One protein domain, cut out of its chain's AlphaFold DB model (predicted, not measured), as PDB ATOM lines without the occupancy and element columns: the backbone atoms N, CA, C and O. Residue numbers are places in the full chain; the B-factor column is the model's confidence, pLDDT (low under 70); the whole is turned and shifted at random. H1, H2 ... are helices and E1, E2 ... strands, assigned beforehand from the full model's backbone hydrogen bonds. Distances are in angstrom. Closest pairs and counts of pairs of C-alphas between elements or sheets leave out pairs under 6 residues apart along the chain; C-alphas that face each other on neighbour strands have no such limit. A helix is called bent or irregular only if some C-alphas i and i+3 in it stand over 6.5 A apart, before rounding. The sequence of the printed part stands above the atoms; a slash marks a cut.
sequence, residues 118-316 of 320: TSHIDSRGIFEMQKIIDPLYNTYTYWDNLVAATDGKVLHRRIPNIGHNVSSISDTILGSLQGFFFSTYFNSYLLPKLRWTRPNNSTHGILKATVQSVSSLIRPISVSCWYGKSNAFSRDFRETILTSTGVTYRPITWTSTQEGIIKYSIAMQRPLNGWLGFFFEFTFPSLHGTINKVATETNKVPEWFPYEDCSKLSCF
ATOM      1  N   THR A 118     168.817  94.410 125.116       42.22
ATOM      2  CA  THR A 118     170.261  94.159 125.188       42.22
ATOM      3  C   THR A 118     170.728  92.968 124.355       42.22
ATOM      4  O   THR A 118     171.910  92.929 124.049       42.22
ATOM      5  N   SER A 119     169.865  92.017 123.973       46.34
ATOM      6  CA  SER A 119     170.263  90.908 123.082       46.34
ATOM      7  C   SER A 119     170.280  91.290 121.606       46.34
ATOM      8  O   SER A 119     170.654  90.485 120.765       46.34
ATOM      9  N   HIS A 120     169.757  92.472 121.286       45.25
ATOM     10  CA  HIS A 120     169.762  93.030 119.940       45.25
ATOM     11  C   HIS A 120     170.630  94.276 119.872       45.25
ATOM     12  O   HIS A 120     170.725  94.905 118.823       45.25
ATOM     13  N   ILE A 121     171.253  94.666 120.982       43.97
ATOM     14  CA  ILE A 121     172.081  95.858 121.028       43.97
ATOM     15  C   ILE A 121     173.277  95.629 120.093       43.97
ATOM     16  O   ILE A 121     173.554  96.457 119.238       43.97
ATOM     17  N   ASP A 122     173.900  94.456 120.150       40.53
ATOM     18  CA  ASP A 122     174.969  93.988 119.265       40.53
ATOM     19  C   ASP A 122     174.491  93.563 117.865       40.53
ATOM     20  O   ASP A 122     175.309  93.182 117.024       40.53
ATOM     21  N   SER A 123     173.189  93.665 117.570       48.38
ATOM     22  CA  SER A 123     172.693  93.432 116.217       48.38
ATOM     23  C   SER A 123     173.288  94.450 115.250       48.38
ATOM     24  O   SER A 123     173.485  95.635 115.557       48.38
ATOM     25  N   ARG A 124     173.517  93.998 114.017       49.12
ATOM     26  CA  ARG A 124     173.976  94.874 112.939       49.12
ATOM     27  C   ARG A 124     173.026  96.059 112.741       49.12
ATOM     28  O   ARG A 124     173.500  97.160 112.494       49.12
ATOM     29  N   GLY A 125     171.717  95.859 112.913       47.44
ATOM     30  CA  GLY A 125     170.714  96.920 112.799       47.44
ATOM     31  C   GLY A 125     170.933  98.065 113.793       47.44
ATOM     32  O   GLY A 125     170.965  99.226 113.389       47.44
ATOM     33  N   ILE A 126     171.166  97.761 115.074       49.75
ATOM     34  CA  ILE A 126     171.451  98.787 116.091       49.75
ATOM     35  C   ILE A 126     172.818  99.446 115.853       49.75
ATOM     36  O   ILE A 126     172.937 100.661 116.020       49.75
ATOM     37  N   PHE A 127     173.828  98.691 115.410       47.41
ATOM     38  CA  PHE A 127     175.142  99.241 115.063       47.41
ATOM     39  C   PHE A 127     175.081 100.234 113.891       47.41
ATOM     40  O   PHE A 127     175.665 101.314 113.971       47.41
ATOM     41  N   GLU A 128     174.346  99.914 112.822       51.66
ATOM     42  CA  GLU A 128     174.148 100.829 111.690       51.66
ATOM     43  C   GLU A 128     173.271 102.031 112.077       51.66
ATOM     44  O   GLU A 128     173.593 103.167 111.737       51.66
ATOM     45  N   MET A 129     172.216 101.818 112.868       52.78
ATOM     46  CA  MET A 129     171.350 102.892 113.356       52.78
ATOM     47  C   MET A 129     172.125 103.912 114.209       52.78
ATOM     48  O   MET A 129     171.957 105.116 114.042       52.78
ATOM     49  N   GLN A 130     173.016 103.463 115.098       49.62
ATOM     50  CA  GLN A 130     173.811 104.354 115.952       49.62
ATOM     51  C   GLN A 130     174.849 105.188 115.201       49.62
ATOM     52  O   GLN A 130     175.220 106.250 115.695       49.62
ATOM     53  N   LYS A 131     175.318 104.734 114.033       49.66
ATOM     54  CA  LYS A 131     176.149 105.575 113.163       49.66
ATOM     55  C   LYS A 131     175.357 106.805 112.726       49.66
ATOM     56  O   LYS A 131     175.883 107.907 112.746       49.66
ATOM     57  N   ILE A 132     174.079 106.623 112.409       48.81
ATOM     58  CA  ILE A 132     173.225 107.654 111.813       48.81
ATOM     59  C   ILE A 132     172.556 108.537 112.884       48.81
ATOM     60  O   ILE A 132     172.336 109.724 112.650       48.81
ATOM     61  N   ILE A 133     172.261 107.999 114.076       49.12
ATOM     62  CA  ILE A 133     171.636 108.764 115.167       49.12
ATOM     63  C   ILE A 133     172.604 109.823 115.704       49.12
ATOM     64  O   ILE A 133     173.552 109.524 116.429       49.12
ATOM     65  N   ASP A 134     172.282 111.086 115.438       50.53
ATOM     66  CA  ASP A 134     172.819 112.226 116.172       50.53
ATOM     67  C   ASP A 134     171.921 112.522 117.394       50.53
ATOM     68  O   ASP A 134     170.825 113.074 117.245       50.53
ATOM     69  N   PRO A 135     172.362 112.216 118.628       48.72
ATOM     70  CA  PRO A 135     171.575 112.478 119.832       48.72
ATOM     71  C   PRO A 135     171.342 113.977 120.072       48.72
ATOM     72  O   PRO A 135     170.379 114.351 120.742       48.72
ATOM     73  N   LEU A 136     172.174 114.855 119.501       45.44
ATOM     74  CA  LEU A 136     171.928 116.291 119.519       45.44
ATOM     75  C   LEU A 136     171.030 116.761 118.374       45.44
ATOM     76  O   LEU A 136     170.532 117.883 118.464       45.44
ATOM     77  N   TYR A 137     170.811 115.984 117.311       45.34
ATOM     78  CA  TYR A 137     169.787 116.289 116.301       45.34
ATOM     79  C   TYR A 137     168.393 116.122 116.888       45.34
ATOM     80  O   TYR A 137     167.545 116.980 116.687       45.34
ATOM     81  N   ASN A 138     168.221 115.127 117.759       45.31
ATOM     82  CA  ASN A 138     166.991 114.922 118.514       45.31
ATOM     83  C   ASN A 138     166.582 116.178 119.314       45.31
ATOM     84  O   ASN A 138     165.411 116.522 119.437       45.31
ATOM     85  N   THR A 139     167.561 116.944 119.809       48.78
ATOM     86  CA  THR A 139     167.253 118.208 120.492       48.78
ATOM     87  C   THR A 139     166.840 119.340 119.561       48.78
ATOM     88  O   THR A 139     166.210 120.271 120.041       48.78
ATOM     89  N   TYR A 140     167.167 119.261 118.269       51.06
ATOM     90  CA  TYR A 140     166.621 120.185 117.282       51.06
ATOM     91  C   TYR A 140     165.180 119.772 116.929       51.06
ATOM     92  O   TYR A 140     164.264 120.569 117.018       51.06
ATOM     93  N   THR A 141     164.915 118.497 116.671       45.41
ATOM     94  CA  THR A 141     163.556 118.064 116.301       45.41
ATOM     95  C   THR A 141     162.510 118.325 117.400       45.41
ATOM     96  O   THR A 141     161.408 118.771 117.105       45.41
ATOM     97  N   TYR A 142     162.843 118.117 118.681       50.38
ATOM     98  CA  TYR A 142     161.889 118.362 119.779       50.38
ATOM     99  C   TYR A 142     161.931 119.778 120.360       50.38
ATOM    100  O   TYR A 142     160.957 120.215 120.975       50.38
ATOM    101  N   TRP A 143     163.061 120.479 120.236       55.78
ATOM    102  CA  TRP A 143     163.284 121.741 120.947       55.78
ATOM    103  C   TRP A 143     163.925 122.844 120.101       55.78
ATOM    104  O   TRP A 143     164.141 123.923 120.651       55.78
ATOM    105  N   ASP A 144     164.228 122.622 118.815       55.75
ATOM    106  CA  ASP A 144     164.722 123.688 117.938       55.75
ATOM    107  C   ASP A 144     163.662 124.759 117.843       55.75
ATOM    108  O   ASP A 144     162.474 124.483 117.656       55.75
ATOM    109  N   ASN A 145     164.108 126.000 117.974       56.91
ATOM    110  CA  ASN A 145     163.244 127.152 117.857       56.91
ATOM    111  C   ASN A 145     162.136 127.197 118.924       56.91
ATOM    112  O   ASN A 145     161.312 128.097 118.855       56.91
ATOM    113  N   LEU A 146     162.103 126.322 119.941       63.16
ATOM    114  CA  LEU A 146     161.054 126.321 120.975       63.16
ATOM    115  C   LEU A 146     160.930 127.697 121.635       63.16
ATOM    116  O   LEU A 146     159.841 128.204 121.899       63.16
ATOM    117  N   VAL A 147     162.069 128.330 121.887       59.53
ATOM    118  CA  VAL A 147     162.109 129.632 122.546       59.53
ATOM    119  C   VAL A 147     161.777 130.762 121.579       59.53
ATOM    120  O   VAL A 147     161.063 131.680 121.965       59.53
ATOM    121  N   ALA A 148     162.189 130.697 120.313       58.03
ATOM    122  CA  ALA A 148     161.792 131.715 119.337       58.03
ATOM    123  C   ALA A 148     160.320 131.564 118.890       58.03
ATOM    124  O   ALA A 148     159.622 132.569 118.792       58.03
ATOM    125  N   ALA A 149     159.805 130.339 118.762       57.00
ATOM    126  CA  ALA A 149     158.396 130.013 118.524       57.00
ATOM    127  C   ALA A 149     157.482 130.457 119.675       57.00
ATOM    128  O   ALA A 149     156.300 130.718 119.470       57.00
ATOM    129  N   THR A 150     158.026 130.579 120.888       62.91
ATOM    130  CA  THR A 150     157.281 131.031 122.072       62.91
ATOM    131  C   THR A 150     157.622 132.463 122.480       62.91
ATOM    132  O   THR A 150     157.239 132.895 123.565       62.91
ATOM    133  N   ASP A 151     158.325 133.218 121.629       65.62
ATOM    134  CA  ASP A 151     158.755 134.599 121.891       65.62
ATOM    135  C   ASP A 151     159.529 134.771 123.221       65.62
ATOM    136  O   ASP A 151     159.430 135.779 123.923       65.62
ATOM    137  N   GLY A 152     160.303 133.757 123.610       63.25
ATOM    138  CA  GLY A 152     161.068 133.742 124.854       63.25
ATOM    139  C   GLY A 152     160.270 133.333 126.094       63.25
ATOM    140  O   GLY A 152     160.773 133.522 127.200       63.25
ATOM    141  N   LYS A 153     159.032 132.831 125.943       64.94
ATOM    142  CA  LYS A 153     158.177 132.415 127.071       64.94
ATOM    143  C   LYS A 153     158.532 131.040 127.622       64.94
ATOM    144  O   LYS A 153     158.400 130.829 128.824       64.94
ATOM    145  N   VAL A 154     158.972 130.113 126.772       72.81
ATOM    146  CA  VAL A 154     159.479 128.822 127.244       72.81
ATOM    147  C   VAL A 154     160.964 128.954 127.544       72.81
ATOM    148  O   VAL A 154     161.738 129.466 126.740       72.81
ATOM    149  N   LEU A 155     161.358 128.496 128.728       75.44
ATOM    150  CA  LEU A 155     162.738 128.487 129.190       75.44
ATOM    151  C   LEU A 155     163.185 127.038 129.336       75.44
ATOM    152  O   LEU A 155     162.481 126.217 129.920       75.44
ATOM    153  N   HIS A 156     164.367 126.733 128.819       78.81
ATOM    154  CA  HIS A 156     164.968 125.413 128.927       78.81
ATOM    155  C   HIS A 156     166.121 125.460 129.931       78.81
ATOM    156  O   HIS A 156     166.870 126.431 129.956       78.81
ATOM    157  N   ARG A 157     166.315 124.412 130.735       83.94
ATOM    158  CA  ARG A 157     167.543 124.222 131.518       83.94
ATOM    159  C   ARG A 157     168.216 122.938 131.060       83.94
ATOM    160  O   ARG A 157     167.734 121.848 131.343       83.94
ATOM    161  N   ARG A 158     169.358 123.074 130.383       82.69
ATOM    162  CA  ARG A 158     170.228 121.954 130.023       82.69
ATOM    163  C   ARG A 158     171.294 121.789 131.090       82.69
ATOM    164  O   ARG A 158     171.928 122.766 131.471       82.69
ATOM    165  N   ILE A 159     171.509 120.555 131.518       81.38
ATOM    166  CA  ILE A 159     172.655 120.182 132.341       81.38
ATOM    167  C   ILE A 159     173.648 119.498 131.388       81.38
ATOM    168  O   ILE A 159     173.204 118.675 130.578       81.38
ATOM    169  N   PRO A 160     174.948 119.858 131.397       80.06
ATOM    170  CA  PRO A 160     175.948 119.108 130.638       80.06
ATOM    171  C   PRO A 160     175.905 117.633 131.050       80.06
ATOM    172  O   PRO A 160     175.467 117.314 132.154       80.06
ATOM    173  N   ASN A 161     176.331 116.723 130.176       75.69
ATOM    174  CA  ASN A 161     176.310 115.312 130.542       75.69
ATOM    175  C   ASN A 161     177.273 115.078 131.721       75.69
ATOM    176  O   ASN A 161     178.475 115.299 131.586       75.69
ATOM    177  N   ILE A 162     176.714 114.726 132.879       70.00
ATOM    178  CA  ILE A 162     177.420 114.414 134.135       70.00
ATOM    179  C   ILE A 162     177.127 112.966 134.564       70.00
ATOM    180  O   ILE A 162     177.176 112.617 135.745       70.00
ATOM    181  N   GLY A 163     176.725 112.144 133.598       65.62
ATOM    182  CA  GLY A 163     176.154 110.828 133.791       65.62
ATOM    183  C   GLY A 163     174.788 110.836 134.472       65.62
ATOM    184  O   GLY A 163     174.123 111.856 134.659       65.62
ATOM    185  N   HIS A 164     174.356 109.647 134.888       65.12
ATOM    186  CA  HIS A 164     173.070 109.428 135.566       65.12
ATOM    187  C   HIS A 164     173.101 109.767 137.071       65.12
ATOM    188  O   HIS A 164     172.261 109.287 137.850       65.12
ATOM    189  N   ASN A 165     174.062 110.588 137.497       63.50
ATOM    190  CA  ASN A 165     174.201 111.049 138.867       63.50
ATOM    191  C   ASN A 165     174.114 112.577 138.939       63.50
ATOM    192  O   ASN A 165     174.932 113.287 138.376       63.50
ATOM    193  N   VAL A 166     173.131 113.071 139.688       67.12
ATOM    194  CA  VAL A 166     172.908 114.505 139.905       67.12
ATOM    195  C   VAL A 166     173.318 114.960 141.305       67.12
ATOM    196  O   VAL A 166     173.076 116.110 141.662       67.12
ATOM    197  N   SER A 167     173.921 114.086 142.124       66.94
ATOM    198  CA  SER A 167     174.259 114.392 143.520       66.94
ATOM    199  C   SER A 167     175.155 115.625 143.638       66.94
ATOM    200  O   SER A 167     174.884 116.494 144.462       66.94
ATOM    201  N   SER A 168     176.149 115.745 142.755       67.62
ATOM    202  CA  SER A 168     177.111 116.855 142.704       67.62
ATOM    203  C   SER A 168     176.503 118.203 142.305       67.62
ATOM    204  O   SER A 168     177.147 119.233 142.473       67.62
ATOM    205  N   ILE A 169     175.274 118.214 141.785       72.94
ATOM    206  CA  ILE A 169     174.568 119.431 141.358       72.94
ATOM    207  C   ILE A 169     173.181 119.567 142.001       72.94
ATOM    208  O   ILE A 169     172.398 120.427 141.587       72.94
ATOM    209  N   SER A 170     172.871 118.725 142.989       68.25
ATOM    210  CA  SER A 170     171.551 118.611 143.619       68.25
ATOM    211  C   SER A 170     171.067 119.941 144.200       68.25
ATOM    212  O   SER A 170     169.945 120.354 143.904       68.25
ATOM    213  N   ASP A 171     171.943 120.677 144.882       66.50
ATOM    214  CA  ASP A 171     171.652 122.017 145.408       66.50
ATOM    215  C   ASP A 171     171.226 122.990 144.306       66.50
ATOM    216  O   ASP A 171     170.268 123.747 144.452       66.50
ATOM    217  N   THR A 172     171.879 122.935 143.143       75.00
ATOM    218  CA  THR A 172     171.531 123.808 142.012       75.00
ATOM    219  C   THR A 172     170.216 123.397 141.351       75.00
ATOM    220  O   THR A 172     169.515 124.235 140.781       75.00
ATOM    221  N   ILE A 173     169.878 122.105 141.369       74.75
ATOM    222  CA  ILE A 173     168.599 121.588 140.874       74.75
ATOM    223  C   ILE A 173     167.478 122.081 141.781       74.75
ATOM    224  O   ILE A 173     166.564 122.751 141.300       74.75
ATOM    225  N   LEU A 174     167.595 121.821 143.084       70.19
ATOM    226  CA  LEU A 174     166.615 122.232 144.084       70.19
ATOM    227  C   LEU A 174     166.460 123.752 144.115       70.19
ATOM    228  O   LEU A 174     165.337 124.244 144.039       70.19
ATOM    229  N   GLY A 175     167.569 124.492 144.109       72.38
ATOM    230  CA  GLY A 175     167.556 125.951 144.077       72.38
ATOM    231  C   GLY A 175     166.833 126.516 142.853       72.38
ATOM    232  O   GLY A 175     166.093 127.484 142.984       72.38
ATOM    233  N   SER A 176     166.971 125.881 141.682       76.94
ATOM    234  CA  SER A 176     166.252 126.290 140.466       76.94
ATOM    235  C   SER A 176     164.771 125.931 140.480       76.94
ATOM    236  O   SER A 176     163.964 126.687 139.945       76.94
ATOM    237  N   LEU A 177     164.403 124.791 141.068       76.19
ATOM    238  CA  LEU A 177     163.001 124.403 141.236       76.19
ATOM    239  C   LEU A 177     162.292 125.345 142.216       76.19
ATOM    240  O   LEU A 177     161.192 125.817 141.934       76.19
ATOM    241  N   GLN A 178     162.946 125.667 143.333       74.81
ATOM    242  CA  GLN A 178     162.466 126.656 144.295       74.81
ATOM    243  C   GLN A 178     162.378 128.046 143.664       74.81
ATOM    244  O   GLN A 178     161.364 128.721 143.819       74.81
ATOM    245  N   GLY A 179     163.398 128.453 142.904       79.44
ATOM    246  CA  GLY A 179     163.412 129.732 142.201       79.44
ATOM    247  C   GLY A 179     162.241 129.882 141.240       79.44
ATOM    248  O   GLY A 179     161.566 130.915 141.271       79.44
ATOM    249  N   PHE A 180     161.944 128.841 140.461       79.31
ATOM    250  CA  PHE A 180     160.779 128.800 139.582       79.31
ATOM    251  C   PHE A 180     159.469 128.863 140.381       79.31
ATOM    252  O   PHE A 180     158.590 129.675 140.077       79.31
ATOM    253  N   PHE A 181     159.347 128.041 141.430       78.12
ATOM    254  CA  PHE A 181     158.157 128.003 142.278       78.12
ATOM    255  C   PHE A 181     157.878 129.366 142.914       78.12
ATOM    256  O   PHE A 181     156.765 129.866 142.818       78.12
ATOM    257  N   PHE A 182     158.877 130.021 143.505       77.88
ATOM    258  CA  PHE A 182     158.686 131.339 144.106       77.88
ATOM    259  C   PHE A 182     158.383 132.419 143.065       77.88
ATOM    260  O   PHE A 182     157.521 133.265 143.305       77.88
ATOM    261  N   SER A 183     159.029 132.375 141.896       77.00
ATOM    262  CA  SER A 183     158.774 133.341 140.815       77.00
ATOM    263  C   SER A 183     157.323 133.290 140.333       77.00
ATOM    264  O   SER A 183     156.720 134.328 140.058       77.00
ATOM    265  N   THR A 184     156.753 132.086 140.263       76.31
ATOM    266  CA  THR A 184     155.369 131.863 139.830       76.31
ATOM    267  C   THR A 184     154.373 132.088 140.965       76.31
ATOM    268  O   THR A 184     153.414 132.835 140.794       76.31
ATOM    269  N   TYR A 185     154.613 131.536 142.155       76.25
ATOM    270  CA  TYR A 185     153.708 131.631 143.307       76.25
ATOM    271  C   TYR A 185     153.520 133.063 143.839       76.25
ATOM    272  O   TYR A 185     152.451 133.412 144.341       76.25
ATOM    273  N   PHE A 186     154.535 133.920 143.715       75.38
ATOM    274  CA  PHE A 186     154.452 135.315 144.158       75.38
ATOM    275  C   PHE A 186     154.187 136.314 143.019       75.38
ATOM    276  O   PHE A 186     154.150 137.513 143.280       75.38
ATOM    277  N   ASN A 187     153.975 135.845 141.779       69.31
ATOM    278  CA  ASN A 187     153.750 136.674 140.583       69.31
ATOM    279  C   ASN A 187     154.750 137.840 140.454       69.31
ATOM    280  O   ASN A 187     154.384 138.981 140.175       69.31
ATOM    281  N   SER A 188     156.026 137.567 140.718       65.31
ATOM    282  CA  SER A 188     157.041 138.604 140.928       65.31
ATOM    283  C   SER A 188     157.703 139.107 139.638       65.31
ATOM    284  O   SER A 188     158.648 139.887 139.706       65.31
ATOM    285  N   TYR A 189     157.229 138.676 138.460       65.31
ATOM    286  CA  TYR A 189     157.828 138.961 137.142       65.31
ATOM    287  C   TYR A 189     159.332 138.622 137.037       65.31
ATOM    288  O   TYR A 189     160.028 139.155 136.179       65.31
ATOM    289  N   LEU A 190     159.841 137.715 137.881       69.88
ATOM    290  CA  LEU A 190     161.267 137.354 137.934       69.88
ATOM    291  C   LEU A 190     161.692 136.284 136.922       69.88
ATOM    292  O   LEU A 190     162.859 135.892 136.898       69.88
ATOM    293  N   LEU A 191     160.773 135.794 136.086       76.56
ATOM    294  CA  LEU A 191     161.140 134.853 135.035       76.56
ATOM    295  C   LEU A 191     161.899 135.601 133.927       76.56
ATOM    296  O   LEU A 191     161.359 136.547 133.346       76.56
ATOM    297  N   PRO A 192     163.150 135.211 133.632       78.44
ATOM    298  CA  PRO A 192     163.940 135.877 132.609       78.44
ATOM    299  C   PRO A 192     163.349 135.596 131.226       78.44
ATOM    300  O   PRO A 192     162.901 134.486 130.961       78.44
ATOM    301  N   LYS A 193     163.408 136.565 130.311       79.56
ATOM    302  CA  LYS A 193     163.177 136.304 128.885       79.56
ATOM    303  C   LYS A 193     164.515 136.239 128.172       79.56
ATOM    304  O   LYS A 193     165.292 137.195 128.200       79.56
ATOM    305  N   LEU A 194     164.786 135.108 127.533       82.50
ATOM    306  CA  LEU A 194     166.031 134.858 126.820       82.50
ATOM    307  C   LEU A 194     165.731 134.606 125.343       82.50
ATOM    308  O   LEU A 194     164.799 133.884 125.010       82.50
ATOM    309  N   ARG A 195     166.537 135.193 124.459       85.00
ATOM    310  CA  ARG A 195     166.560 134.890 123.022       85.00
ATOM    311  C   ARG A 195     167.986 134.574 122.602       85.00
ATOM    312  O   ARG A 195     168.922 135.079 123.221       85.00
ATOM    313  N   TRP A 196     168.173 133.789 121.550       87.94
ATOM    314  CA  TRP A 196     169.502 133.536 120.995       87.94
ATOM    315  C   TRP A 196     169.477 133.297 119.490       87.94
ATOM    316  O   TRP A 196     168.439 133.026 118.900       87.94
ATOM    317  N   THR A 197     170.655 133.397 118.882       88.38
ATOM    318  CA  THR A 197     170.931 133.039 117.490       88.38
ATOM    319  C   THR A 197     172.229 132.242 117.426       88.38
ATOM    320  O   THR A 197     173.115 132.421 118.269       88.38
ATOM    321  N   ARG A 198     172.351 131.382 116.411       91.56
ATOM    322  CA  ARG A 198     173.536 130.547 116.171       91.56
ATOM    323  C   ARG A 198     174.157 130.823 114.792       91.56
ATOM    324  O   ARG A 198     174.109 129.948 113.936       91.56
ATOM    325  N   PRO A 199     174.654 132.044 114.509       93.69
ATOM    326  CA  PRO A 199     175.119 132.409 113.170       93.69
ATOM    327  C   PRO A 199     176.511 131.825 112.888       93.69
ATOM    328  O   PRO A 199     177.506 132.553 112.865       93.69
ATOM    329  N   ASN A 200     176.590 130.506 112.732       94.25
ATOM    330  CA  ASN A 200     177.829 129.798 112.435       94.25
ATOM    331  C   ASN A 200     178.438 130.274 111.110       94.25
ATOM    332  O   ASN A 200     177.742 130.725 110.202       94.25
ATOM    333  N   ASN A 201     179.761 130.179 111.002       94.38
ATOM    334  CA  ASN A 201     180.481 130.420 109.756       94.38
ATOM    335  C   ASN A 201     181.457 129.268 109.470       94.38
ATOM    336  O   ASN A 201     181.550 128.304 110.229       94.38
ATOM    337  N   SER A 202     182.204 129.362 108.369       92.25
ATOM    338  CA  SER A 202     183.101 128.292 107.911       92.25
ATOM    339  C   SER A 202     184.189 127.896 108.922       92.25
ATOM    340  O   SER A 202     184.659 126.755 108.896       92.25
ATOM    341  N   THR A 203     184.569 128.813 109.818       95.25
ATOM    342  CA  THR A 203     185.693 128.666 110.755       95.25
ATOM    343  C   THR A 203     185.276 128.620 112.222       95.25
ATOM    344  O   THR A 203     186.041 128.117 113.041       95.25
ATOM    345  N   HIS A 204     184.090 129.120 112.575       96.94
ATOM    346  CA  HIS A 204     183.639 129.256 113.956       96.94
ATOM    347  C   HIS A 204     182.165 128.903 114.115       96.94
ATOM    348  O   HIS A 204     181.318 129.288 113.308       96.94
ATOM    349  N   GLY A 205     181.863 128.247 115.232       96.31
ATOM    350  CA  GLY A 205     180.521 128.226 115.780       96.31
ATOM    351  C   GLY A 205     180.293 129.506 116.575       96.31
ATOM    352  O   GLY A 205     181.118 129.855 117.417       96.31
ATOM    353  N   ILE A 206     179.188 130.210 116.342       96.25
ATOM    354  CA  ILE A 206     178.884 131.471 117.031       96.25
ATOM    355  C   ILE A 206     177.542 131.342 117.732       96.25
ATOM    356  O   ILE A 206     176.561 130.954 117.111       96.25
ATOM    357  N   LEU A 207     177.482 131.702 119.012       94.81
ATOM    358  CA  LEU A 207     176.243 131.776 119.781       94.81
ATOM    359  C   LEU A 207     176.098 133.188 120.351       94.81
ATOM    360  O   LEU A 207     176.976 133.663 121.073       94.81
ATOM    361  N   LYS A 208     174.988 133.855 120.022       94.19
ATOM    362  CA  LYS A 208     174.653 135.196 120.523       94.19
ATOM    363  C   LYS A 208     173.336 135.133 121.266       94.19
ATOM    364  O   LYS A 208     172.334 134.760 120.665       94.19
ATOM    365  N   ALA A 209     173.323 135.534 122.527       90.94
ATOM    366  CA  ALA A 209     172.122 135.589 123.344       90.94
ATOM    367  C   ALA A 209     171.742 137.033 123.697       90.94
ATOM    368  O   ALA A 209     172.573 137.934 123.752       90.94
ATOM    369  N   THR A 210     170.456 137.263 123.931       88.25
ATOM    370  CA  THR A 210     169.900 138.532 124.396       88.25
ATOM    371  C   THR A 210     168.979 138.254 125.568       88.25
ATOM    372  O   THR A 210     168.034 137.476 125.457       88.25
ATOM    373  N   VAL A 211     169.259 138.909 126.691       86.19
ATOM    374  CA  VAL A 211     168.389 138.903 127.864       86.19
ATOM    375  C   VAL A 211     167.436 140.083 127.723       86.19
ATOM    376  O   VAL A 211     167.853 141.238 127.821       86.19
ATOM    377  N   GLN A 212     166.164 139.799 127.462       76.62
ATOM    378  CA  GLN A 212     165.120 140.811 127.486       76.62
ATOM    379  C   GLN A 212     164.678 140.973 128.937       76.62
ATOM    380  O   GLN A 212     163.975 140.129 129.488       76.62
ATOM    381  N   SER A 213     165.121 142.053 129.570       62.72
ATOM    382  CA  SER A 213     164.702 142.340 130.934       62.72
ATOM    383  C   SER A 213     163.449 143.207 130.955       62.72
ATOM    384  O   SER A 213     163.376 144.206 130.242       62.72
ATOM    385  N   VAL A 214     162.478 142.843 131.795       57.19
ATOM    386  CA  VAL A 214     161.264 143.643 132.040       57.19
ATOM    387  C   VAL A 214     161.559 144.812 132.996       57.19
ATOM    388  O   VAL A 214     160.836 145.802 133.012       57.19
ATOM    389  N   SER A 215     162.654 144.736 133.761       60.66
ATOM    390  CA  SER A 215     163.146 145.804 134.638       60.66
ATOM    391  C   SER A 215     164.676 145.860 134.626       60.66
ATOM    392  O   SER A 215     165.348 144.851 134.437       60.66
ATOM    393  N   SER A 216     165.295 147.009 134.883       58.88
ATOM    394  CA  SER A 216     166.762 147.094 135.029       58.88
ATOM    395  C   SER A 216     167.333 146.206 136.156       58.88
ATOM    396  O   SER A 216     168.553 146.039 136.224       58.88
ATOM    397  N   LEU A 217     166.460 145.619 136.989       57.38
ATOM    398  CA  LEU A 217     166.757 144.810 138.170       57.38
ATOM    399  C   LEU A 217     166.960 143.312 137.880       57.38
ATOM    400  O   LEU A 217     167.537 142.621 138.712       57.38
ATOM    401  N   ILE A 218     166.525 142.789 136.726       69.19
ATOM    402  CA  ILE A 218     166.687 141.362 136.388       69.19
ATOM    403  C   ILE A 218     167.860 141.207 135.415       69.19
ATOM    404  O   ILE A 218     167.723 141.316 134.197       69.19
ATOM    405  N   ARG A 219     169.054 140.969 135.961       83.19
ATOM    406  CA  ARG A 219     170.263 140.631 135.192       83.19
ATOM    407  C   ARG A 219     170.809 139.281 135.653       83.19
ATOM    408  O   ARG A 219     170.665 138.955 136.832       83.19
ATOM    409  N   PRO A 220     171.424 138.491 134.757       90.12
ATOM    410  CA  PRO A 220     172.092 137.272 135.184       90.12
ATOM    411  C   PRO A 220     173.264 137.631 136.107       90.12
ATOM    412  O   PRO A 220     174.037 138.538 135.801       90.12
ATOM    413  N   ILE A 221     173.391 136.910 137.221       90.25
ATOM    414  CA  ILE A 221     174.529 137.003 138.149       90.25
ATOM    415  C   ILE A 221     175.775 136.402 137.496       90.25
ATOM    416  O   ILE A 221     176.884 136.889 137.687       90.25
ATOM    417  N   SER A 222     175.594 135.337 136.712       91.69
ATOM    418  CA  SER A 222     176.674 134.687 135.981       91.69
ATOM    419  C   SER A 222     176.186 134.108 134.659       91.69
ATOM    420  O   SER A 222     175.015 133.740 134.502       91.69
ATOM    421  N   VAL A 223     177.113 134.035 133.707       94.25
ATOM    422  CA  VAL A 223     176.926 133.372 132.416       94.25
ATOM    423  C   VAL A 223     178.131 132.479 132.185       94.25
ATOM    424  O   VAL A 223     179.265 132.936 132.278       94.25
ATOM    425  N   SER A 224     177.890 131.204 131.913       95.06
ATOM    426  CA  SER A 224     178.928 130.230 131.567       95.06
ATOM    427  C   SER A 224     178.619 129.617 130.213       95.06
ATOM    428  O   SER A 224     177.457 129.376 129.901       95.06
ATOM    429  N   CYS A 225     179.639 129.348 129.406       95.31
ATOM    430  CA  CYS A 225     179.499 128.547 128.196       95.31
ATOM    431  C   CYS A 225     180.006 127.135 128.469       95.31
ATOM    432  O   CYS A 225     181.200 126.958 128.704       95.31
ATOM    433  N   TRP A 226     179.110 126.150 128.445       94.69
ATOM    434  CA  TRP A 226     179.466 124.734 128.496       94.69
ATOM    435  C   TRP A 226     179.771 124.240 127.092       94.69
ATOM    436  O   TRP A 226     178.987 124.488 126.178       94.69
ATOM    437  N   TYR A 227     180.867 123.508 126.926       93.75
ATOM    438  CA  TYR A 227     181.250 122.930 125.648       93.75
ATOM    439  C   TYR A 227     181.844 121.531 125.804       93.75
ATOM    440  O   TYR A 227     182.518 121.234 126.788       93.75
ATOM    441  N   GLY A 228     181.603 120.684 124.808       90.94
ATOM    442  CA  GLY A 228     182.157 119.342 124.679       90.94
ATOM    443  C   GLY A 228     182.557 119.089 123.230       90.94
ATOM    444  O   GLY A 228     181.968 119.658 122.308       90.94
ATOM    445  N   LYS A 229     183.577 118.259 123.013       90.25
ATOM    446  CA  LYS A 229     184.062 117.882 121.676       90.25
ATOM    447  C   LYS A 229     183.790 116.404 121.443       90.25
ATOM    448  O   LYS A 229     184.171 115.594 122.279       90.25
ATOM    449  N   SER A 230     183.157 116.064 120.328       84.00
ATOM    450  CA  SER A 230     182.969 114.678 119.911       84.00
ATOM    451  C   SER A 230     184.235 114.122 119.252       84.00
ATOM    452  O   SER A 230     185.215 114.832 119.012       84.00
ATOM    453  N   ASN A 231     184.208 112.828 118.937       75.75
ATOM    454  CA  ASN A 231     185.268 112.191 118.163       75.75
ATOM    455  C   ASN A 231     185.185 112.555 116.661       75.75
ATOM    456  O   ASN A 231     184.217 113.159 116.200       75.75
ATOM    457  N   ALA A 232     186.210 112.164 115.897       76.31
ATOM    458  CA  ALA A 232     186.349 112.494 114.477       76.31
ATOM    459  C   ALA A 232     185.343 111.799 113.539       76.31
ATOM    460  O   ALA A 232     185.144 112.263 112.422       76.31
ATOM    461  N   PHE A 233     184.734 110.695 113.973       69.62
ATOM    462  CA  PHE A 233     183.977 109.775 113.119       69.62
ATOM    463  C   PHE A 233     182.464 109.826 113.363       69.62
ATOM    464  O   PHE A 233     181.690 109.359 112.532       69.62
ATOM    465  N   SER A 234     182.027 110.384 114.492       70.88
ATOM    466  CA  SER A 234     180.614 110.565 114.804       70.88
ATOM    467  C   SER A 234     180.344 111.880 115.532       70.88
ATOM    468  O   SER A 234     181.102 112.322 116.405       70.88
ATOM    469  N   ARG A 235     179.198 112.488 115.204       76.31
ATOM    470  CA  ARG A 235     178.621 113.626 115.929       76.31
ATOM    471  C   ARG A 235     177.891 113.125 117.175       76.31
ATOM    472  O   ARG A 235     176.689 113.301 117.321       76.31
ATOM    473  N   ASP A 236     178.623 112.439 118.044       74.00
ATOM    474  CA  ASP A 236     178.085 111.782 119.234       74.00
ATOM    475  C   ASP A 236     178.684 112.381 120.510       74.00
ATOM    476  O   ASP A 236     179.903 112.491 120.653       74.00
ATOM    477  N   PHE A 237     177.805 112.771 121.434       75.69
ATOM    478  CA  PHE A 237     178.145 113.414 122.705       75.69
ATOM    479  C   PHE A 237     177.754 112.566 123.927       75.69
ATOM    480  O   PHE A 237     177.751 113.059 125.059       75.69
ATOM    481  N   ARG A 238     177.383 111.298 123.706       71.31
ATOM    482  CA  ARG A 238     177.041 110.340 124.764       71.31
ATOM    483  C   ARG A 238     178.294 109.840 125.485       71.31
ATOM    484  O   ARG A 238     179.368 109.755 124.906       71.31
ATOM    485  N   GLU A 239     178.125 109.466 126.752       65.62
ATOM    486  CA  GLU A 239     179.184 108.878 127.593       65.62
ATOM    487  C   GLU A 239     179.452 107.403 127.298       65.62
ATOM    488  O   GLU A 239     180.511 106.874 127.629       65.62
ATOM    489  N   THR A 240     178.481 106.718 126.704       62.75
ATOM    490  CA  THR A 240     178.594 105.315 126.328       62.75
ATOM    491  C   THR A 240     178.181 105.158 124.880       62.75
ATOM    492  O   THR A 240     177.188 105.732 124.428       62.75
ATOM    493  N   ILE A 241     178.967 104.374 124.153       60.12
ATOM    494  CA  ILE A 241     178.646 103.925 122.805       60.12
ATOM    495  C   ILE A 241     178.590 102.412 122.809       60.12
ATOM    496  O   ILE A 241     179.231 101.755 123.631       60.12
ATOM    497  N   LEU A 242     177.854 101.847 121.871       52.59
ATOM    498  CA  LEU A 242     177.873 100.419 121.678       52.59
ATOM    499  C   LEU A 242     178.829 100.038 120.549       52.59
ATOM    500  O   LEU A 242     178.920 100.715 119.531       52.59
ATOM    501  N   THR A 243     179.541  98.937 120.742       59.12
ATOM    502  CA  THR A 243     180.476  98.358 119.776       59.12
ATOM    503  C   THR A 243     180.157  96.882 119.561       59.12
ATOM    504  O   THR A 243     179.375  96.300 120.313       59.12
ATOM    505  N   SER A 244     180.803  96.250 118.580       55.72
ATOM    506  CA  SER A 244     180.671  94.808 118.319       55.72
ATOM    507  C   SER A 244     181.078  93.922 119.502       55.72
ATOM    508  O   SER A 244     180.753  92.743 119.517       55.72
ATOM    509  N   THR A 245     181.798  94.464 120.489       68.81
ATOM    510  CA  THR A 245     182.205  93.759 121.714       68.81
ATOM    511  C   THR A 245     181.434  94.229 122.953       68.81
ATOM    512  O   THR A 245     181.834  93.921 124.072       68.81
ATOM    513  N   GLY A 246     180.348  94.994 122.778       59.44
ATOM    514  CA  GLY A 246     179.485  95.479 123.859       59.44
ATOM    515  C   GLY A 246     179.572  96.986 124.122       59.44
ATOM    516  O   GLY A 246     180.031  97.772 123.285       59.44
ATOM    517  N   VAL A 247     179.083  97.409 125.293       62.12
ATOM    518  CA  VAL A 247     179.040  98.824 125.706       62.12
ATOM    519  C   VAL A 247     180.447  99.309 126.042       62.12
ATOM    520  O   VAL A 247     181.099  98.793 126.944       62.12
ATOM    521  N   THR A 248     180.905 100.336 125.334       67.19
ATOM    522  CA  THR A 248     182.177 101.012 125.588       67.19
ATOM    523  C   THR A 248     181.918 102.370 126.225       67.19
ATOM    524  O   THR A 248     181.217 103.213 125.662       67.19
ATOM    525  N   TYR A 249     182.523 102.606 127.387       70.19
ATOM    526  CA  TYR A 249     182.533 103.917 128.027       70.19
ATOM    527  C   TYR A 249     183.518 104.845 127.307       70.19
ATOM    528  O   TYR A 249     184.703 104.534 127.179       70.19
ATOM    529  N   ARG A 250     183.021 105.975 126.804       69.69
ATOM    530  CA  ARG A 250     183.795 107.031 126.139       69.69
ATOM    531  C   ARG A 250     183.258 108.390 126.589       69.69
ATOM    532  O   ARG A 250     182.472 108.997 125.866       69.69
ATOM    533  N   PRO A 251     183.636 108.864 127.784       69.94
ATOM    534  CA  PRO A 251     183.093 110.102 128.310       69.94
ATOM    535  C   PRO A 251     183.525 111.283 127.446       69.94
ATOM    536  O   PRO A 251     184.705 111.443 127.129       69.94
ATOM    537  N   ILE A 252     182.561 112.131 127.095       77.81
ATOM    538  CA  ILE A 252     182.848 113.458 126.564       77.81
ATOM    539  C   ILE A 252     182.922 114.409 127.745       77.81
ATOM    540  O   ILE A 252     181.920 114.655 128.415       77.81
ATOM    541  N   THR A 253     184.108 114.952 127.997       82.81
ATOM    542  CA  THR A 253     184.278 115.973 129.028       82.81
ATOM    543  C   THR A 253     183.598 117.259 128.580       82.81
ATOM    544  O   THR A 253     183.984 117.863 127.576       82.81
ATOM    545  N   TRP A 254     182.592 117.677 129.345       84.44
ATOM    546  CA  TRP A 254     181.973 118.987 129.214       84.44
ATOM    547  C   TRP A 254     182.648 119.967 130.168       84.44
ATOM    548  O   TRP A 254     182.621 119.783 131.384       84.44
ATOM    549  N   THR A 255     183.225 121.026 129.612       88.81
ATOM    550  CA  THR A 255     183.934 122.064 130.367       88.81
ATOM    551  C   THR A 255     183.185 123.383 130.240       88.81
ATOM    552  O   THR A 255     182.597 123.660 129.195       88.81
ATOM    553  N   SER A 256     183.192 124.209 131.288       90.81
ATOM    554  CA  SER A 256     182.651 125.566 131.233       90.81
ATOM    555  C   SER A 256     183.755 126.608 131.061       90.81
ATOM    556  O   SER A 256     184.873 126.442 131.544       90.81
ATOM    557  N   THR A 257     183.448 127.705 130.373       88.94
ATOM    558  CA  THR A 257     184.294 128.901 130.338       88.94
ATOM    559  C   THR A 257     183.451 130.170 130.441       88.94
ATOM    560  O   THR A 257     182.301 130.203 129.997       88.94
ATOM    561  N   GLN A 258     184.029 131.212 131.040       88.19
ATOM    562  CA  GLN A 258     183.526 132.589 130.957       88.19
ATOM    563  C   GLN A 258     184.401 133.459 130.042       88.19
ATOM    564  O   GLN A 258     183.991 134.538 129.618       88.19
ATOM    565  N   GLU A 259     185.602 132.981 129.719       87.88
ATOM    566  CA  GLU A 259     186.553 133.664 128.857       87.88
ATOM    567  C   GLU A 259     186.040 133.694 127.411       87.88
ATOM    568  O   GLU A 259     185.445 132.733 126.917       87.88
ATOM    569  N   GLY A 260     186.230 134.829 126.735       83.19
ATOM    570  CA  GLY A 260     185.740 135.047 125.372       83.19
ATOM    571  C   GLY A 260     184.243 135.361 125.265       83.19
ATOM    572  O   GLY A 260     183.762 135.614 124.160       83.19
ATOM    573  N   ILE A 261     183.497 135.395 126.379       90.31
ATOM    574  CA  ILE A 261     182.106 135.861 126.385       90.31
ATOM    575  C   ILE A 261     182.083 137.392 126.383       90.31
ATOM    576  O   ILE A 261     182.399 138.038 127.379       90.31
ATOM    577  N   ILE A 262     181.627 137.989 125.282       85.88
ATOM    578  CA  ILE A 262     181.466 139.442 125.145       85.88
ATOM    579  C   ILE A 262     179.977 139.752 125.060       85.88
ATOM    580  O   ILE A 262     179.339 139.423 124.064       85.88
ATOM    581  N   LYS A 263     179.400 140.381 126.097       85.56
ATOM    582  CA  LYS A 263     177.976 140.788 126.126       85.56
ATOM    583  C   LYS A 263     177.032 139.651 125.668       85.56
ATOM    584  O   LYS A 263     176.154 139.859 124.837       85.56
ATOM    585  N   TYR A 264     177.260 138.440 126.187       93.50
ATOM    586  CA  TYR A 264     176.529 137.200 125.856       93.50
ATOM    587  C   TYR A 264     176.699 136.698 124.410       93.50
ATOM    588  O   TYR A 264     175.827 136.020 123.867       93.50
ATOM    589  N   SER A 265     177.827 137.021 123.784       96.06
ATOM    590  CA  SER A 265     178.270 136.453 122.513       96.06
ATOM    591  C   SER A 265     179.542 135.650 122.733       96.06
ATOM    592  O   SER A 265     180.452 136.123 123.410       96.06
ATOM    593  N   ILE A 266     179.625 134.467 122.127       97.19
ATOM    594  CA  ILE A 266     180.845 133.658 122.085       97.19
ATOM    595  C   ILE A 266     181.056 133.105 120.675       97.19
ATOM    596  O   ILE A 266     180.098 132.737 119.991       97.19
ATOM    597  N   ALA A 267     182.315 133.059 120.249       97.19
ATOM    598  CA  ALA A 267     182.744 132.416 119.017       97.19
ATOM    599  C   ALA A 267     183.744 131.314 119.374       97.19
ATOM    600  O   ALA A 267     184.799 131.592 119.937       97.19
ATOM    601  N   MET A 268     183.400 130.066 119.070       96.06
ATOM    602  CA  MET A 268     184.271 128.921 119.298       96.06
ATOM    603  C   MET A 268     184.806 128.400 117.972       96.06
ATOM    604  O   MET A 268     184.045 128.191 117.027       96.06
ATOM    605  N   GLN A 269     186.120 128.195 117.895       96.25
ATOM    606  CA  GLN A 269     186.756 127.716 116.675       96.25
ATOM    607  C   GLN A 269     186.249 126.317 116.317       96.25
ATOM    608  O   GLN A 269     186.189 125.418 117.160       96.25
ATOM    609  N   ARG A 270     185.892 126.139 115.043       94.38
ATOM    610  CA  ARG A 270     185.532 124.842 114.478       94.38
ATOM    611  C   ARG A 270     186.702 123.872 114.682       94.38
ATOM    612  O   ARG A 270     187.827 124.207 114.306       94.38
ATOM    613  N   PRO A 271     186.467 122.671 115.240       92.69
ATOM    614  CA  PRO A 271     187.531 121.691 115.384       92.69
ATOM    615  C   PRO A 271     187.980 121.175 114.009       92.69
ATOM    616  O   PRO A 271     187.171 121.046 113.090       92.69
ATOM    617  N   LEU A 272     189.275 120.859 113.878       90.38
ATOM    618  CA  LEU A 272     189.825 120.245 112.660       90.38
ATOM    619  C   LEU A 272     189.187 118.876 112.383       90.38
ATOM    620  O   LEU A 272     188.911 118.551 111.235       90.38
ATOM    621  N   ASN A 273     188.925 118.112 113.447       88.94
ATOM    622  CA  ASN A 273     188.304 116.794 113.401       88.94
ATOM    623  C   ASN A 273     187.105 116.745 114.355       88.94
ATOM    624  O   ASN A 273     187.200 117.227 115.486       88.94
ATOM    625  N   GLY A 274     186.019 116.105 113.926       88.44
ATOM    626  CA  GLY A 274     184.828 115.894 114.747       88.44
ATOM    627  C   GLY A 274     183.941 117.132 114.879       88.44
ATOM    628  O   GLY A 274     183.933 118.007 114.010       88.44
ATOM    629  N   TRP A 275     183.186 117.198 115.977       90.25
ATOM    630  CA  TRP A 275     182.207 118.253 116.235       90.25
ATOM    631  C   TRP A 275     182.396 118.872 117.612       90.25
ATOM    632  O   TRP A 275     182.778 118.215 118.575       90.25
ATOM    633  N   LEU A 276     182.082 120.155 117.717       92.50
ATOM    634  CA  LEU A 276     182.021 120.895 118.966       92.50
ATOM    635  C   LEU A 276     180.562 121.244 119.249       92.50
ATOM    636  O   LEU A 276     179.925 121.916 118.439       92.50
ATOM    637  N   GLY A 277     180.052 120.800 120.395       91.50
ATOM    638  CA  GLY A 277     178.745 121.181 120.920       91.50
ATOM    639  C   GLY A 277     178.922 122.156 122.077       91.50
ATOM    640  O   GLY A 277     179.738 121.899 122.958       91.50
ATOM    641  N   PHE A 278     178.184 123.264 122.097       93.38
ATOM    642  CA  PHE A 278     178.276 124.247 123.178       93.38
ATOM    643  C   PHE A 278     176.980 125.033 123.395       93.38
ATOM    644  O   PHE A 278     176.186 125.208 122.473       93.38
ATOM    645  N   PHE A 279     176.737 125.494 124.621       93.81
ATOM    646  CA  PHE A 279     175.562 126.289 124.991       93.81
ATOM    647  C   PHE A 279     175.869 127.220 126.165       93.81
ATOM    648  O   PHE A 279     176.753 126.940 126.975       93.81
ATOM    649  N   PHE A 280     175.112 128.309 126.293       94.31
ATOM    650  CA  PHE A 280     175.177 129.153 127.484       94.31
ATOM    651  C   PHE A 280     174.288 128.605 128.595       94.31
ATOM    652  O   PHE A 280     173.161 128.202 128.330       94.31
ATOM    653  N   GLU A 281     174.756 128.686 129.838       93.69
ATOM    654  CA  GLU A 281     173.958 128.609 131.059       93.69
ATOM    655  C   GLU A 281     173.975 129.984 131.745       93.69
ATOM    656  O   GLU A 281     175.030 130.512 132.100       93.69
ATOM    657  N   PHE A 282     172.792 130.561 131.927       92.38
ATOM    658  CA  PHE A 282     172.552 131.811 132.633       92.38
ATOM    659  C   PHE A 282     172.017 131.515 134.029       92.38
ATOM    660  O   PHE A 282     171.067 130.744 134.179       92.38
ATOM    661  N   THR A 283     172.578 132.176 135.040       91.06
ATOM    662  CA  THR A 283     172.064 132.132 136.413       91.06
ATOM    663  C   THR A 283     171.434 133.470 136.762       91.06
ATOM    664  O   THR A 283     172.125 134.485 136.813       91.06
ATOM    665  N   PHE A 284     170.131 133.478 137.023       88.31
ATOM    666  CA  PHE A 284     169.373 134.659 137.430       88.31
ATOM    667  C   PHE A 284     169.057 134.616 138.928       88.31
ATOM    668  O   PHE A 284     168.804 133.527 139.454       88.31
ATOM    669  N   PRO A 285     169.036 135.771 139.615       86.88
ATOM    670  CA  PRO A 285     168.533 135.842 140.979       86.88
ATOM    671  C   PRO A 285     167.029 135.549 140.999       86.88
ATOM    672  O   PRO A 285     166.306 135.879 140.057       86.88
ATOM    673  N   SER A 286     166.555 134.962 142.091       82.75
ATOM    674  CA  SER A 286     165.135 134.790 142.395       82.75
ATOM    675  C   SER A 286     164.854 135.183 143.854       82.75
ATOM    676  O   SER A 286     165.739 135.650 144.576       82.75
ATOM    677  N   LEU A 287     163.604 135.043 144.298       82.00
ATOM    678  CA  LEU A 287     163.189 135.366 145.665       82.00
ATOM    679  C   LEU A 287     163.885 134.472 146.700       82.00
ATOM    680  O   LEU A 287     164.293 133.349 146.409       82.00
ATOM    681  N   HIS A 288     163.984 134.971 147.933       82.44
ATOM    682  CA  HIS A 288     164.521 134.231 149.084       82.44
ATOM    683  C   HIS A 288     165.939 133.671 148.870       82.44
ATOM    684  O   HIS A 288     166.270 132.609 149.385       82.44
ATOM    685  N   GLY A 289     166.772 134.364 148.085       82.00
ATOM    686  CA  GLY A 289     168.143 133.929 147.798       82.00
ATOM    687  C   GLY A 289     168.238 132.707 146.877       82.00
ATOM    688  O   GLY A 289     169.323 132.155 146.713       82.00
ATOM    689  N   THR A 290     167.126 132.281 146.270       84.25
ATOM    690  CA  THR A 290     167.120 131.201 145.275       84.25
ATOM    691  C   THR A 290     167.574 131.704 143.904       84.25
ATOM    692  O   THR A 290     167.771 132.903 143.689       84.25
ATOM    693  N   ILE A 291     167.746 130.785 142.956       85.94
ATOM    694  CA  ILE A 291     168.237 131.087 141.608       85.94
ATOM    695  C   ILE A 291     167.308 130.510 140.548       85.94
ATOM    696  O   ILE A 291     166.615 129.535 140.799       85.94
ATOM    697  N   ASN A 292     167.338 131.061 139.340       83.44
ATOM    698  CA  ASN A 292     166.773 130.432 138.150       83.44
ATOM    699  C   ASN A 292     167.904 130.174 137.157       83.44
ATOM    700  O   ASN A 292     168.596 131.111 136.755       83.44
ATOM    701  N   LYS A 293     168.101 128.913 136.760       87.62
ATOM    702  CA  LYS A 293     169.081 128.556 135.729       87.62
ATOM    703  C   LYS A 293     168.386 128.276 134.407       87.62
ATOM    704  O   LYS A 293     167.508 127.422 134.344       87.62
ATOM    705  N   VAL A 294     168.812 128.978 133.361       87.69
ATOM    706  CA  VAL A 294     168.279 128.846 132.000       87.69
ATOM    707  C   VAL A 294     169.438 128.631 131.045       87.69
ATOM    708  O   VAL A 294     170.456 129.309 131.137       87.69
ATOM    709  N   ALA A 295     169.285 127.698 130.121       90.06
ATOM    710  CA  ALA A 295     170.251 127.397 129.088       90.06
ATOM    711  C   ALA A 295     169.715 127.773 127.706       90.06
ATOM    712  O   ALA A 295     168.517 127.661 127.443       90.06
ATOM    713  N   THR A 296     170.613 128.158 126.804       89.38
ATOM    714  CA  THR A 296     170.291 128.175 125.372       89.38
ATOM    715  C   THR A 296     170.212 126.747 124.841       89.38
ATOM    716  O   THR A 296     170.649 125.785 125.482       89.38
ATOM    717  N   GLU A 297     169.732 126.600 123.613       86.88
ATOM    718  CA  GLU A 297     169.997 125.388 122.844       86.88
ATOM    719  C   GLU A 297     171.501 125.175 122.622       86.88
ATOM    720  O   GLU A 297     172.313 126.108 122.673       86.88
ATOM    721  N   THR A 298     171.860 123.922 122.337       87.56
ATOM    722  CA  THR A 298     173.225 123.552 121.963       87.56
ATOM    723  C   THR A 298     173.496 123.939 120.516       87.56
ATOM    724  O   THR A 298     172.880 123.421 119.582       87.56
ATOM    725  N   ASN A 299     174.446 124.852 120.335       91.00
ATOM    726  CA  ASN A 299     175.061 125.108 119.048       91.00
ATOM    727  C   ASN A 299     176.078 124.011 118.720       91.00
ATOM    728  O   ASN A 299     176.713 123.462 119.621       91.00
ATOM    729  N   LYS A 300     176.208 123.685 117.436       89.19
ATOM    730  CA  LYS A 300     177.085 122.634 116.928       89.19
ATOM    731  C   LYS A 300     177.898 123.182 115.770       89.19
ATOM    732  O   LYS A 300     177.342 123.804 114.876       89.19
ATOM    733  N   VAL A 301     179.200 122.928 115.775       92.00
ATOM    734  CA  VAL A 301     180.073 123.263 114.649       92.00
ATOM    735  C   VAL A 301     181.053 122.112 114.387       92.00
ATOM    736  O   VAL A 301     181.689 121.636 115.330       92.00
ATOM    737  N   PRO A 302     181.212 121.655 113.134       90.50
ATOM    738  CA  PRO A 302     180.449 122.064 111.949       90.50
ATOM    739  C   PRO A 302     178.994 121.548 111.941       90.50
ATOM    740  O   PRO A 302     178.619 120.716 112.758       90.50
ATOM    741  N   GLU A 303     178.160 122.046 111.027       83.25
ATOM    742  CA  GLU A 303     176.723 121.708 110.980       83.25
ATOM    743  C   GLU A 303     176.398 120.467 110.135       83.25
ATOM    744  O   GLU A 303     175.306 119.910 110.255       83.25
ATOM    745  N   TRP A 304     177.351 119.976 109.337       78.56
ATOM    746  CA  TRP A 304     177.166 118.771 108.528       78.56
ATOM    747  C   TRP A 304     177.134 117.498 109.382       78.56
ATOM    748  O   TRP A 304     177.692 117.445 110.488       78.56
ATOM    749  N   PHE A 305     176.454 116.476 108.867       73.50
ATOM    750  CA  PHE A 305     176.414 115.133 109.439       73.50
ATOM    751  C   PHE A 305     177.531 114.262 108.854       73.50
ATOM    752  O   PHE A 305     177.878 114.441 107.689       73.50
ATOM    753  N   PRO A 306     178.075 113.296 109.618       67.25
ATOM    754  CA  PRO A 306     179.108 112.382 109.116       67.25
ATOM    755  C   PRO A 306     178.658 111.486 107.954       67.25
ATOM    756  O   PRO A 306     179.492 110.804 107.367       67.25
ATOM    757  N   TYR A 307     177.358 111.450 107.667       68.81
ATOM    758  CA  TYR A 307     176.726 110.559 106.705       68.81
ATOM    759  C   TYR A 307     175.822 111.378 105.786       68.81
ATOM    760  O   TYR A 307     175.277 112.399 106.209       68.81
ATOM    761  N   GLU A 308     175.688 110.932 104.539       66.81
ATOM    762  CA  GLU A 308     174.745 111.516 103.585       66.81
ATOM    763  C   GLU A 308     173.299 111.282 104.037       66.81
ATOM    764  O   GLU A 308     172.997 110.284 104.701       66.81
ATOM    765  N   ASP A 309     172.402 112.190 103.649       62.94
ATOM    766  CA  ASP A 309     170.972 112.008 103.871       62.94
ATOM    767  C   ASP A 309     170.510 110.724 103.170       62.94
ATOM    768  O   ASP A 309     170.689 110.537 101.963       62.94
ATOM    769  N   CYS A 310     169.892 109.818 103.925       56.22
ATOM    770  CA  CYS A 310     169.225 108.677 103.320       56.22
ATOM    771  C   CYS A 310     167.945 109.164 102.607       56.22
ATOM    772  O   CYS A 310     167.325 110.146 103.021       56.22
ATOM    773  N   SER A 311     167.488 108.470 101.558       54.62
ATOM    774  CA  SER A 311     166.185 108.762 100.945       54.62
ATOM    775  C   SER A 311     165.394 107.493 100.625       54.62
ATOM    776  O   SER A 311     165.945 106.484 100.191       54.62
ATOM    777  N   LYS A 312     164.065 107.550 100.787       58.12
ATOM    778  CA  LYS A 312     163.124 106.476 100.407       58.12
ATOM    779  C   LYS A 312     163.376 105.160 101.170       58.12
ATOM    780  O   LYS A 312     163.686 105.169 102.356       58.12
ATOM    781  N   LEU A 313     163.203 104.017 100.498       53.09
ATOM    782  CA  LEU A 313     163.298 102.672 101.075       53.09
ATOM    783  C   LEU A 313     164.668 102.361 101.701       53.09
ATOM    784  O   LEU A 313     164.735 101.501 102.568       53.09
ATOM    785  N   SER A 314     165.742 103.071 101.328       51.28
ATOM    786  CA  SER A 314     167.065 102.877 101.940       51.28
ATOM    787  C   SER A 314     167.215 103.543 103.316       51.28
ATOM    788  O   SER A 314     168.192 103.264 104.002       51.28
ATOM    789  N   CYS A 315     166.274 104.406 103.729       47.91
ATOM    790  CA  CYS A 315     166.191 104.929 105.101       47.91
ATOM    791  C   CYS A 315     165.526 103.961 106.075       47.91
ATOM    792  O   CYS A 315     165.684 104.107 107.287       47.91
ATOM    793  N   PHE A 316     164.731 103.015 105.570       45.50
ATOM    794  CA  PHE A 316     164.157 101.991 106.423       45.50
ATOM    795  C   PHE A 316     165.312 101.098 106.844       45.50
ATOM    796  O   PHE A 316     165.860 100.345 106.040       45.50
TER     797      PHE A 316
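What this domain is: This is residues 118 to 316 of the 320 residues of the protein "Autocrine proliferation repressor A-like" of Brachionus plicatilis (UniProt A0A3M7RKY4). Two sheets lie face to face as a sandwich, E3 E6 E8 E9 E10 on one side and E1 E2 E7 on the other, with the long helix H4 beside the edge strand E9. The small hairpin E4 and E5, with H1 near E4, makes one end of the long axis. The printed part has 199 residues, with helices H1 to H4, then strands E1 to E10, then H5; under half of the residues are in named elements, and the class is mixed, helices and strands. The larger sheet is branched and antiparallel in its neighbour pairs; the smaller runs E1, E2, E7, all antiparallel. The whole is compact, with a radius of gyration of the C-alphas of 18.9 A and spans of 55 by 38 by 34 A.

Where its parts are: Find C-alpha 124 at (173.976, 94.874, 112.939), where H1 begins; it ends at 132. H2, residues 138 to 143, and H3, 146 to 149, follow. H4 runs from 167 at (174.259, 114.392, 143.520) to 185, 26.8 A; it is irregular, C-alphas 168 and 171 being 8.0 A apart. Then read E1, 193 to 197; E2, 204 to 212, 25.7 A; E3, 222 to 229, 23.3 A; E4, 240 to 243; E5, 246 to 249; E6, 255 to 257; E7, 265 to 269; E8, 276 to 285, 29.8 A; E9, 291 to 295; and E10, 299 to 301. H5, 312 to 315, ends at (166.191, 104.929, 105.101).

How they stand to each other: Start at E8: E3 is on one side, with N 224 to O 281 at 2.9 A, and E9 and E10 on the other, with N 282 to O 294 at 2.8 A and N 276 to O 301 at 2.8 A. E6 is beside E3, N 225 to O 257 at 2.9 A. In the facing sheet, E2 pairs with E1, N 195 to O 210 at 2.9 A, and with E7, N 205 to O 268 at 2.8 A. The facing parts are 9.4 A centre to centre, their planes 11 degrees apart. The closest C-alphas of E2 and E10, Gly 205 and Val 301, are 5.1 A apart. H4 stands at the branched sheet's level, Ser 176 and Asn 292 of E9 being the closest C-alphas, 4.8 A. H3 only grazes the sheet E1 E2 E7 with residues 147 to 148. E4 and E5 are a hairpin, N 241 to O 248 at 2.9 A; the closest C-alphas of H1 and E4 are Phe 127 and Thr 243, 7.2 A. H2 and H3 meet only through their link; H5 touches no helix. Each O i to N i+4 pair is within hydrogen-bond range in H2, 4 of 5 in H1 and 13 of 15 in H4; H3 and H5 are too short for such a pair.

The domain as a whole: The C-alphas farthest apart, Ser 119 and Ser 216, are 57.5 A apart. The printed part has no cut, and the long link is H3 to H4, residues 150 to 166. Mean pLDDT of the printed part is 74.5; 78 residues are under 70, among them 118 to 153 and 306 to 316.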